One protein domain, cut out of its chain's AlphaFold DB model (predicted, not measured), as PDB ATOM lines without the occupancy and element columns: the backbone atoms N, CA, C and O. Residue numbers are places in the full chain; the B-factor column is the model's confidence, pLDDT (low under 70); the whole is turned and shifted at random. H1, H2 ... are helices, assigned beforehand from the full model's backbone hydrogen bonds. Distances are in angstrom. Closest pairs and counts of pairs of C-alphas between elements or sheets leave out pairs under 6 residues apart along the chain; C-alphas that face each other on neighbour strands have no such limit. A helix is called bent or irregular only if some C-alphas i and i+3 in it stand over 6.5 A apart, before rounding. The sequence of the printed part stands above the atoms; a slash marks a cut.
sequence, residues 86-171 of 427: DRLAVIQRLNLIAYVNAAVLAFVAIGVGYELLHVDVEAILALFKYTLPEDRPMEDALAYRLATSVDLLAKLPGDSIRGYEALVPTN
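This is residues 86 to 171 of the 427 residues of the protein "Hypothetical protein" of Pelagomonas calceolata (UniProt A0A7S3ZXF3). Two bent helices make a flat, open Y: H1b and H2a run side by side as a helical hairpin that forms the stem, and H1a and H2b spread from it as two separate arms. Residues 86 to 115 of H1 stick out as the longest arm, and residues 161 to 171 stick out as the shorter one. The printed part has 86 residues, with two named helices, H1 then H2, and no named strand; the class is all helix. The whole is extended, with a radius of gyration of the C-alphas of 21.4 A and spans of 73 by 41 by 18 A.

Find C-alpha 86 at (145.350, 57.898, 160.423), where H1, residues 86 to 129, begins. By its hydrogen bonds it was assigned as one helix, but it is bent: C-alphas 116 and 119 are 7.7 A apart. Its arms are H1a, residues 86 to 116, 44.7 A long, and H1b, residues 119 to 129, 15.0 A long. H2, residues 138 to 170, was likewise assigned as one helix by its hydrogen bonds and is bent, with C-alphas 154 and 157 7.4 A apart. Its arms are H2a, residues 138 to 154, 24.7 A long, and H2b, residues 157 to 170, 21.2 A long, which ends at C-alpha 170 at (138.245, 94.965, 119.196). H2b is itself irregular: C-alphas 166 and 169 are 6.8 A apart.

H1a and H1b stand at a steep tilt of 66 degrees. Look next at Ile 124 and Ser 149, the closest C-alphas of the hairpin H1b and H2a, 6.0 A apart; these arms touch, at a shallow tilt of 4 degrees, opposite ways. H2a and H2b stand at a steep tilt of 50 degrees. H1a and H2b are close but not clearly touching, about perpendicular at 82 degrees; their closest C-alphas, of Leu 116 and Ser 160, are 7.7 A apart. H1a and H2a are apart, and so are H1b and H2b. In H1a and H1b every O i to N i+4 pair is within hydrogen-bond range; in H2a 11 of 13 are, and in H2b 8 of 10.

The two C-alphas farthest apart are those of Asp 86 and Asp 135, at 73.3 A. The printed part has no cut, and the link from H1 to H2, 8 residues, is short. The model's mean pLDDT over the printed part is 81.2; look for values under 70 at residues 86 to 88 and 131 to 139.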
ATOM      1  N   ASP A  86     146.066  57.779 161.695       66.00
ATOM      2  CA  ASP A  86     145.350  57.898 160.423       66.00
ATOM      3  C   ASP A  86     144.339  59.061 160.451       66.00
ATOM      4  O   ASP A  86     144.279  59.848 159.504       66.00
ATOM      5  N   ARG A  87     143.604  59.242 161.563       64.88
ATOM      6  CA  ARG A  87     142.703  60.395 161.773       64.88
ATOM      7  C   ARG A  87     143.455  61.725 161.713       64.88
ATOM      8  O   ARG A  87     143.024  62.647 161.022       64.88
ATOM      9  N   LEU A  88     144.599  61.822 162.393       67.31
ATOM     10  CA  LEU A  88     145.419  63.036 162.394       67.31
ATOM     11  C   LEU A  88     145.920  63.378 160.983       67.31
ATOM     12  O   LEU A  88     145.867  64.539 160.578       67.31
ATOM     13  N   ALA A  89     146.353  62.373 160.215       70.56
ATOM     14  CA  ALA A  89     146.813  62.559 158.842       70.56
ATOM     15  C   ALA A  89     145.698  63.089 157.921       70.56
ATOM     16  O   ALA A  89     145.951  63.951 157.076       70.56
ATOM     17  N   VAL A  90     144.457  62.623 158.101       71.25
ATOM     18  CA  VAL A  90     143.289  63.137 157.366       71.25
ATOM     19  C   VAL A  90     142.992  64.587 157.747       71.25
ATOM     20  O   VAL A  90     142.884  65.433 156.863       71.25
ATOM     21  N   ILE A  91     142.944  64.906 159.045       70.00
ATOM     22  CA  ILE A  91     142.705  66.279 159.524       70.00
ATOM     23  C   ILE A  91     143.768  67.240 158.980       70.00
ATOM     24  O   ILE A  91     143.446  68.342 158.539       70.00
ATOM     25  N   GLN A  92     145.036  66.825 158.972       70.44
ATOM     26  CA  GLN A  92     146.128  67.620 158.413       70.44
ATOM     27  C   GLN A  92     145.947  67.880 156.914       70.44
ATOM     28  O   GLN A  92     146.143  69.014 156.480       70.44
ATOM     29  N   ARG A  93     145.528  66.874 156.133       73.12
ATOM     30  CA  ARG A  93     145.215  67.052 154.704       73.12
ATOM     31  C   ARG A  93     144.059  68.023 154.492       73.12
ATOM     32  O   ARG A  93     144.196  68.937 153.691       73.12
ATOM     33  N   LEU A  94     142.966  67.879 155.238       73.19
ATOM     34  CA  LEU A  94     141.809  68.775 155.133       73.19
ATOM     35  C   LEU A  94     142.163  70.214 155.514       73.19
ATOM     36  O   LEU A  94     141.753  71.156 154.842       73.19
ATOM     37  N   ASN A  95     142.963  70.402 156.564       78.31
ATOM     38  CA  ASN A  95     143.443  71.728 156.940       78.31
ATOM     39  C   ASN A  95     144.351  72.318 155.855       78.31
ATOM     40  O   ASN A  95     144.218  73.495 155.539       78.31
ATOM     41  N   LEU A  96     145.233  71.513 155.252       79.50
ATOM     42  CA  LEU A  96     146.052  71.950 154.122       79.50
ATOM     43  C   LEU A  96     145.183  72.382 152.934       79.50
ATOM     44  O   LEU A  96     145.412  73.461 152.397       79.50
ATOM     45  N   ILE A  97     144.172  71.589 152.568       78.25
ATOM     46  CA  ILE A  97     143.207  71.937 151.516       78.25
ATOM     47  C   ILE A  97     142.520  73.262 151.852       78.25
ATOM     48  O   ILE A  97     142.502  74.162 151.020       78.25
ATOM     49  N   ALA A  98     142.049  73.437 153.089       77.81
ATOM     50  CA  ALA A  98     141.430  74.687 153.521       77.81
ATOM     51  C   ALA A  98     142.377  75.889 153.431       77.81
ATOM     52  O   ALA A  98     141.956  76.948 152.974       77.81
ATOM     53  N   TYR A  99     143.647  75.744 153.823       87.12
ATOM     54  CA  TYR A  99     144.638  76.815 153.691       87.12
ATOM     55  C   TYR A  99     144.918  77.161 152.230       87.12
ATOM     56  O   TYR A  99     144.982  78.341 151.890       87.12
ATOM     57  N   VAL A 100     145.058  76.156 151.364       86.75
ATOM     58  CA  VAL A 100     145.267  76.361 149.926       86.75
ATOM     59  C   VAL A 100     144.050  77.045 149.310       86.75
ATOM     60  O   VAL A 100     144.203  78.070 148.650       86.75
ATOM     61  N   ASN A 101     142.845  76.545 149.582       89.06
ATOM     62  CA  ASN A 101     141.601  77.129 149.092       89.06
ATOM     63  C   ASN A 101     141.432  78.572 149.581       89.06
ATOM     64  O   ASN A 101     141.158  79.460 148.780       89.06
ATOM     65  N   ALA A 102     141.671  78.838 150.868       90.00
ATOM     66  CA  ALA A 102     141.629  80.187 151.422       90.00
ATOM     67  C   ALA A 102     142.662  81.114 150.765       90.00
ATOM     68  O   ALA A 102     142.334  82.251 150.436       90.00
ATOM     69  N   ALA A 103     143.889  80.638 150.534       92.06
ATOM     70  CA  ALA A 103     144.934  81.421 149.883       92.06
ATOM     71  C   ALA A 103     144.582  81.750 148.425       92.06
ATOM     72  O   ALA A 103     144.744  82.895 148.004       92.06
ATOM     73  N   VAL A 104     144.062  80.779 147.668       90.31
ATOM     74  CA  VAL A 104     143.618  80.982 146.280       90.31
ATOM     75  C   VAL A 104     142.456  81.970 146.229       90.31
ATOM     76  O   VAL A 104     142.516  82.940 145.476       90.31
ATOM     77  N   LEU A 105     141.429  81.777 147.061       91.31
ATOM     78  CA  LEU A 105     140.269  82.668 147.114       91.31
ATOM     79  C   LEU A 105     140.660  84.083 147.548       91.31
ATOM     80  O   LEU A 105     140.203  85.046 146.940       91.31
ATOM     81  N   ALA A 106     141.541  84.227 148.541       91.81
ATOM     82  CA  ALA A 106     142.048  85.527 148.967       91.81
ATOM     83  C   ALA A 106     142.853  86.211 147.855       91.81
ATOM     84  O   ALA A 106     142.651  87.394 147.600       91.81
ATOM     85  N   PHE A 107     143.728  85.477 147.160       92.88
ATOM     86  CA  PHE A 107     144.493  86.015 146.036       92.88
ATOM     87  C   PHE A 107     143.576  86.511 144.912       92.88
ATOM     88  O   PHE A 107     143.746  87.630 144.430       92.88
ATOM     89  N   VAL A 108     142.574  85.712 144.535       88.31
ATOM     90  CA  VAL A 108     141.587  86.092 143.517       88.31
ATOM     91  C   VAL A 108     140.763  87.293 143.980       88.31
ATOM     92  O   VAL A 108     140.627  88.249 143.224       88.31
ATOM     93  N   ALA A 109     140.264  87.298 145.218       89.06
ATOM     94  CA  ALA A 109     139.462  88.397 145.756       89.06
ATOM     95  C   ALA A 109     140.248  89.714 145.828       89.06
ATOM     96  O   ALA A 109     139.729  90.759 145.440       89.06
ATOM     97  N   ILE A 110     141.509  89.669 146.270       89.44
ATOM     98  CA  ILE A 110     142.394  90.841 146.299       89.44
ATOM     99  C   ILE A 110     142.692  91.317 144.877       89.44
ATOM    100  O   ILE A 110     142.635  92.514 144.621       89.44
ATOM    101  N   GLY A 111     142.983  90.401 143.948       86.75
ATOM    102  CA  GLY A 111     143.251  90.741 142.551       86.75
ATOM    103  C   GLY A 111     142.050  91.394 141.869       86.75
ATOM    104  O   GLY A 111     142.188  92.457 141.275       86.75
ATOM    105  N   VAL A 112     140.861  90.803 142.010       85.94
ATOM    106  CA  VAL A 112     139.606  91.359 141.480       85.94
ATOM    107  C   VAL A 112     139.294  92.703 142.131       85.94
ATOM    108  O   VAL A 112     138.980  93.658 141.429       85.94
ATOM    109  N   GLY A 113     139.425  92.806 143.456       85.19
ATOM    110  CA  GLY A 113     139.225  94.061 144.176       85.19
ATOM    111  C   GLY A 113     140.190  95.153 143.717       85.19
ATOM    112  O   GLY A 113     139.776  96.291 143.535       85.19
ATOM    113  N   TYR A 114     141.455  94.813 143.471       86.81
ATOM    114  CA  TYR A 114     142.439  95.746 142.932       86.81
ATOM    115  C   TYR A 114     142.075  96.187 141.511       86.81
ATOM    116  O   TYR A 114     141.969  97.381 141.259       86.81
ATOM    117  N   GLU A 115     141.825  95.259 140.588       83.50
ATOM    118  CA  GLU A 115     141.500  95.613 139.199       83.50
ATOM    119  C   GLU A 115     140.216  96.449 139.101       83.50
ATOM    120  O   GLU A 115     140.181  97.408 138.335       83.50
ATOM    121  N   LEU A 116     139.204  96.161 139.929       82.62
ATOM    122  CA  LEU A 116     137.951  96.922 139.957       82.62
ATOM    123  C   LEU A 116     138.067  98.294 140.629       82.62
ATOM    124  O   LEU A 116     137.314  99.185 140.261       82.62
ATOM    125  N   LEU A 117     138.943  98.462 141.629       85.88
ATOM    126  CA  LEU A 117     138.940  99.656 142.486       85.88
ATOM    127  C   LEU A 117     140.194 100.525 142.365       85.88
ATOM    128  O   LEU A 117     140.185 101.638 142.880       85.88
ATOM    129  N   HIS A 118     141.290 100.058 141.755       84.38
ATOM    130  CA  HIS A 118     142.568 100.783 141.812       84.38
ATOM    131  C   HIS A 118     142.478 102.184 141.202       84.38
ATOM    132  O   HIS A 118     142.998 103.123 141.798       84.38
ATOM    133  N   VAL A 119     141.780 102.347 140.073       84.25
ATOM    134  CA  VAL A 119     141.604 103.652 139.415       84.25
ATOM    135  C   VAL A 119     140.858 104.622 140.332       84.25
ATOM    136  O   VAL A 119     141.309 105.747 140.543       84.25
ATOM    137  N   ASP A 120     139.752 104.180 140.931       85.75
ATOM    138  CA  ASP A 120     138.923 105.005 141.810       85.75
ATOM    139  C   ASP A 120     139.611 105.306 143.138       85.75
ATOM    140  O   ASP A 120     139.559 106.433 143.626       85.75
ATOM    141  N   VAL A 121     140.316 104.330 143.710       86.94
ATOM    142  CA  VAL A 121     141.116 104.523 144.924       86.94
ATOM    143  C   VAL A 121     142.246 105.512 144.660       86.94
ATOM    144  O   VAL A 121     142.449 106.416 145.466       86.94
ATOM    145  N   GLU A 122     142.956 105.410 143.534       89.06
ATOM    146  CA  GLU A 122     143.979 106.388 143.148       89.06
ATOM    147  C   GLU A 122     143.380 107.782 142.923       89.06
ATOM    148  O   GLU A 122     143.954 108.772 143.386       89.06
ATOM    149  N   ALA A 123     142.207 107.873 142.288       86.50
ATOM    150  CA  ALA A 123     141.490 109.130 142.085       86.50
ATOM    151  C   ALA A 123     141.050 109.763 143.416       86.50
ATOM    152  O   ALA A 123     141.249 110.962 143.630       86.50
ATOM    153  N   ILE A 124     140.523 108.965 144.348       87.00
ATOM    154  CA  ILE A 124     140.154 109.404 145.699       87.00
ATOM    155  C   ILE A 124     141.407 109.842 146.464       87.00
ATOM    156  O   ILE A 124     141.435 110.928 147.038       87.00
ATOM    157  N   LEU A 125     142.488 109.063 146.441       88.62
ATOM    158  CA  LEU A 125     143.738 109.448 147.097       88.62
ATOM    159  C   LEU A 125     144.296 110.754 146.517       88.62
ATOM    160  O   LEU A 125     144.741 111.613 147.277       88.62
ATOM    161  N   ALA A 126     144.228 110.948 145.198       86.88
ATOM    162  CA  ALA A 126     144.610 112.198 144.552       86.88
ATOM    163  C   ALA A 126     143.721 113.372 144.998       86.88
ATOM    164  O   ALA A 126     144.246 114.445 145.292       86.88
ATOM    165  N   LEU A 127     142.408 113.157 145.131       86.00
ATOM    166  CA  LEU A 127     141.440 114.153 145.602       86.00
ATOM    167  C   LEU A 127     141.741 114.653 147.027       86.00
ATOM    168  O   LEU A 127     141.511 115.823 147.341       86.00
ATOM    169  N   PHE A 128     142.260 113.778 147.894       85.31
ATOM    170  CA  PHE A 128     142.651 114.130 149.264       85.31
ATOM    171  C   PHE A 128     144.102 114.619 149.379       85.31
ATOM    172  O   PHE A 128     144.421 115.350 150.318       85.31
ATOM    173  N   LYS A 129     144.976 114.244 148.437       84.81
ATOM    174  CA  LYS A 129     146.397 114.616 148.429       84.81
ATOM    175  C   LYS A 129     146.657 115.981 147.793       84.81
ATOM    176  O   LYS A 129     147.533 116.702 148.266       84.81
ATOM    177  N   TYR A 130     145.938 116.328 146.729       80.19
ATOM    178  CA  TYR A 130     146.108 117.602 146.034       80.19
ATOM    179  C   TYR A 130     145.040 118.603 146.484       80.19
ATOM    180  O   TYR A 130     143.845 118.309 146.516       80.19
ATOM    181  N   THR A 131     145.468 119.808 146.859       63.84
ATOM    182  CA  THR A 131     144.574 120.922 147.187       63.84
ATOM    183  C   THR A 131     143.818 121.365 145.935       63.84
ATOM    184  O   THR A 131     144.432 121.770 144.949       63.84
ATOM    185  N   LEU A 132     142.485 121.277 145.976       64.31
ATOM    186  CA  LEU A 132     141.607 121.909 144.989       64.31
ATOM    187  C   LEU A 132     141.820 123.438 145.030       64.31
ATOM    188  O   LEU A 132     142.107 123.951 146.114       64.31
ATOM    189  N   PRO A 133     141.688 124.157 143.897       60.62
ATOM    190  CA  PRO A 133     141.793 125.614 143.866       60.62
ATOM    191  C   PRO A 133     140.884 126.265 144.917       60.62
ATOM    192  O   PRO A 133     139.730 125.870 145.105       60.62
ATOM    193  N   GLU A 134     141.466 127.206 145.648       58.41
ATOM    194  CA  GLU A 134     141.067 127.690 146.969       58.41
ATOM    195  C   GLU A 134     139.941 128.740 146.899       58.41
ATOM    196  O   GLU A 134     140.084 129.855 147.386       58.41
ATOM    197  N   ASP A 135     138.806 128.388 146.285       60.12
ATOM    198  CA  ASP A 135     137.689 129.329 146.081       60.12
ATOM    199  C   ASP A 135     136.499 129.081 147.035       60.12
ATOM    200  O   ASP A 135     135.505 129.809 146.990       60.12
ATOM    201  N   ARG A 136     136.552 128.049 147.899       59.25
ATOM    202  CA  ARG A 136     135.442 127.658 148.801       59.25
ATOM    203  C   ARG A 136     135.868 127.481 150.268       59.25
ATOM    204  O   ARG A 136     137.013 127.104 150.514       59.25
ATOM    205  N   PRO A 137     134.965 127.713 151.246       60.81
ATOM    206  CA  PRO A 137     135.253 127.546 152.673       60.81
ATOM    207  C   PRO A 137     135.740 126.126 153.008       60.81
ATOM    208  O   PRO A 137     135.235 125.141 152.470       60.81
ATOM    209  N   MET A 138     136.697 126.005 153.937       57.09
ATOM    210  CA  MET A 138     137.325 124.731 154.348       57.09
ATOM    211  C   MET A 138     136.312 123.684 154.861       57.09
ATOM    212  O   MET A 138     136.524 122.480 154.720       57.09
ATOM    213  N   GLU A 139     135.199 124.152 155.425       61.84
ATOM    214  CA  GLU A 139     134.086 123.359 155.965       61.84
ATOM    215  C   GLU A 139     133.326 122.615 154.849       61.84
ATOM    216  O   GLU A 139     132.960 121.449 155.001       61.84
ATOM    217  N   ASP A 140     133.213 123.242 153.673       70.69
ATOM    218  CA  ASP A 140     132.581 122.672 152.479       70.69
ATOM    219  C   ASP A 140     133.532 121.742 151.711       70.69
ATOM    220  O   ASP A 140     133.096 120.877 150.947       70.69
ATOM    221  N   ALA A 141     134.846 121.882 151.914       73.94
ATOM    222  CA  ALA A 141     135.855 121.117 151.186       73.94
ATOM    223  C   ALA A 141     135.858 119.629 151.570       73.94
ATOM    224  O   ALA A 141     135.943 118.773 150.689       73.94
ATOM    225  N   LEU A 142     135.732 119.292 152.862       81.69
ATOM    226  CA  LEU A 142     135.641 117.892 153.300       81.69
ATOM    227  C   LEU A 142     134.338 117.243 152.815       81.69
ATOM    228  O   LEU A 142     134.374 116.137 152.276       81.69
ATOM    229  N   ALA A 143     133.210 117.946 152.958       82.62
ATOM    230  CA  ALA A 143     131.908 117.480 152.487       82.62
ATOM    231  C   ALA A 143     131.915 117.235 150.969       82.62
ATOM    232  O   ALA A 143     131.464 116.189 150.507       82.62
ATOM    233  N   TYR A 144     132.514 118.146 150.196       82.50
ATOM    234  CA  TYR A 144     132.680 117.997 148.752       82.50
ATOM    235  C   TYR A 144     133.557 116.798 148.369       82.50
ATOM    236  O   TYR A 144     133.206 116.043 147.460       82.50
ATOM    237  N   ARG A 145     134.684 116.591 149.063       85.00
ATOM    238  CA  ARG A 145     135.566 115.441 148.812       85.00
ATOM    239  C   ARG A 145     134.845 114.123 149.075       85.00
ATOM    240  O   ARG A 145     134.877 113.248 148.219       85.00
ATOM    241  N   LEU A 146     134.148 114.016 150.209       87.81
ATOM    242  CA  LEU A 146     133.367 112.828 150.559       87.81
ATOM    243  C   LEU A 146     132.231 112.575 149.562       87.81
ATOM    244  O   LEU A 146     132.079 111.449 149.100       87.81
ATOM    245  N   ALA A 147     131.480 113.612 149.176       87.44
ATOM    246  CA  ALA A 147     130.424 113.492 148.171       87.44
ATOM    247  C   ALA A 147     130.972 113.008 146.818       87.44
ATOM    248  O   ALA A 147     130.397 112.114 146.206       87.44
ATOM    249  N   THR A 148     132.123 113.533 146.390       87.06
ATOM    250  CA  THR A 148     132.790 113.113 145.146       87.06
ATOM    251  C   THR A 148     133.296 111.669 145.235       87.06
ATOM    252  O   THR A 148     133.180 110.922 144.272       87.06
ATOM    253  N   SER A 149     133.830 111.242 146.387       88.38
ATOM    254  CA  SER A 149     134.238 109.846 146.602       88.38
ATOM    255  C   SER A 149     133.053 108.885 146.534       88.38
ATOM    256  O   SER A 149     133.164 107.832 145.918       88.38
ATOM    257  N   VAL A 150     131.913 109.253 147.125       89.25
ATOM    258  CA  VAL A 150     130.678 108.461 147.025       89.25
ATOM    259  C   VAL A 150     130.188 108.403 145.578       89.25
ATOM    260  O   VAL A 150     129.820 107.328 145.119       89.25
ATOM    261  N   ASP A 151     130.225 109.521 144.849       87.69
ATOM    262  CA  ASP A 151     129.820 109.584 143.438       87.69
ATOM    263  C   ASP A 151     130.724 108.732 142.523       87.69
ATOM    264  O   ASP A 151     130.220 108.023 141.655       87.69
ATOM    265  N   LEU A 152     132.044 108.729 142.751       86.12
ATOM    266  CA  LEU A 152     132.993 107.832 142.071       86.12
ATOM    267  C   LEU A 152     132.654 106.358 142.336       86.12
ATOM    268  O   LEU A 152     132.447 105.589 141.402       86.12
ATOM    269  N   LEU A 153     132.498 105.978 143.608       86.81
ATOM    270  CA  LEU A 153     132.171 104.597 143.976       86.81
ATOM    271  C   LEU A 153     130.799 104.152 143.441       86.81
ATOM    272  O   LEU A 153     130.627 102.994 143.068       86.81
ATOM    273  N   ALA A 154     129.823 105.058 143.366       87.31
ATOM    274  CA  ALA A 154     128.503 104.760 142.820       87.31
ATOM    275  C   ALA A 154     128.526 104.478 141.305       87.31
ATOM    276  O   ALA A 154     127.641 103.783 140.803       87.31
ATOM    277  N   LYS A 155     129.531 104.983 140.573       86.62
ATOM    278  CA  LYS A 155     129.671 104.806 139.115       86.62
ATOM    279  C   LYS A 155     130.417 103.536 138.705       86.62
ATOM    280  O   LYS A 155     130.273 103.128 137.551       86.62
ATOM    281  N   LEU A 156     131.084 102.858 139.646       84.06
ATOM    282  CA  LEU A 156     131.851 101.623 139.422       84.06
ATOM    283  C   LEU A 156     131.155 100.586 138.516       84.06
ATOM    284  O   LEU A 156     131.789 100.096 137.574       84.06
ATOM    285  N   PRO A 157     129.862 100.239 138.721       84.44
ATOM    286  CA  PRO A 157     129.208  99.250 137.864       84.44
ATOM    287  C   PRO A 157     129.066  99.740 136.418       84.44
ATOM    288  O   PRO A 157     129.282  98.981 135.475       84.44
ATOM    289  N   GLY A 158     128.735 101.022 136.237       84.12
ATOM    290  CA  GLY A 158     128.594 101.638 134.921       84.12
ATOM    291  C   GLY A 158     129.930 101.748 134.190       84.12
ATOM    292  O   GLY A 158     129.993 101.473 132.995       84.12
ATOM    293  N   ASP A 159     131.004 102.087 134.903       82.19
ATOM    294  CA  ASP A 159     132.355 102.146 134.336       82.19
ATOM    295  C   ASP A 159     132.864 100.771 133.903       82.19
ATOM    296  O   ASP A 159     133.459 100.647 132.832       82.19
ATOM    297  N   SER A 160     132.537  99.722 134.659       83.62
ATOM    298  CA  SER A 160     132.865  98.340 134.290       83.62
ATOM    299  C   SER A 160     132.188  97.922 132.976       83.62
ATOM    300  O   SER A 160     132.834  97.346 132.097       83.62
ATOM    301  N   ILE A 161     130.903  98.256 132.805       85.00
ATOM    302  CA  ILE A 161     130.161  97.977 131.564       85.00
ATOM    303  C   ILE A 161     130.726  98.801 130.404       85.00
ATOM    304  O   ILE A 161     130.985  98.239 129.342       85.00
ATOM    305  N   ARG A 162     130.991 100.098 130.603       83.75
ATOM    306  CA  ARG A 162     131.606 100.959 129.575       83.75
ATOM    307  C   ARG A 162     132.979 100.445 129.143       83.75
ATOM    308  O   ARG A 162     133.296 100.455 127.956       83.75
ATOM    309  N   GLY A 163     133.784  99.971 130.093       82.88
ATOM    310  CA  GLY A 163     135.069  99.332 129.817       82.88
ATOM    311  C   GLY A 163     134.906  98.077 128.959       82.88
ATOM    312  O   GLY A 163     135.624  97.903 127.975       82.88
ATOM    313  N   TYR A 164     133.919  97.235 129.274       85.50
ATOM    314  CA  TYR A 164     133.574  96.077 128.450       85.50
ATOM    315  C   TYR A 164     133.121  96.487 127.039       85.50
ATOM    316  O   TYR A 164     133.678  95.993 126.060       85.50
ATOM    317  N   GLU A 165     132.185  97.433 126.911       86.81
ATOM    318  CA  GLU A 165     131.695  97.945 125.621       86.81
ATOM    319  C   GLU A 165     132.814  98.539 124.756       86.81
ATOM    320  O   GLU A 165     132.798  98.383 123.537       86.81
ATOM    321  N   ALA A 166     133.821  99.172 125.363       84.06
ATOM    322  CA  ALA A 166     134.981  99.691 124.642       84.06
ATOM    323  C   ALA A 166     135.917  98.580 124.125       84.06
ATOM    324  O   ALA A 166     136.566  98.741 123.089       84.06
ATOM    325  N   LEU A 167     136.009  97.453 124.837       82.44
ATOM    326  CA  LEU A 167     136.929  96.359 124.520       82.44
ATOM    327  C   LEU A 167     136.328  95.335 123.554       82.44
ATOM    328  O   LEU A 167     137.026  94.885 122.638       82.44
ATOM    329  N   VAL A 168     135.054  94.976 123.724       85.06
ATOM    330  CA  VAL A 168     134.389  93.909 122.957       85.06
ATOM    331  C   VAL A 168     134.523  94.080 121.444       85.06
ATOM    332  O   VAL A 168     134.935  93.112 120.807       85.06
ATOM    333  N   PRO A 169     134.304  95.264 120.840       86.50
ATOM    334  CA  PRO A 169     134.410  95.422 119.390       86.50
ATOM    335  C   PRO A 169     135.805  95.108 118.830       86.50
ATOM    336  O   PRO A 169     135.936  94.758 117.659       86.50
ATOM    337  N   THR A 170     136.863  95.208 119.646       86.62
ATOM    338  CA  THR A 170     138.245  94.965 119.196       86.62
ATOM    339  C   THR A 170     138.573  93.479 119.045       86.62
ATOM    340  O   THR A 170     139.357  93.103 118.173       86.62
ATOM    341  N   ASN A 171     137.990  92.625 119.891       85.25
ATOM    342  CA  ASN A 171     138.141  91.173 119.829       85.25
ATOM    343  C   ASN A 171     136.932  90.484 120.492       85.25
ATOM    344  O   ASN A 171     137.030  90.007 121.629       85.25
TER     345      ASN A 171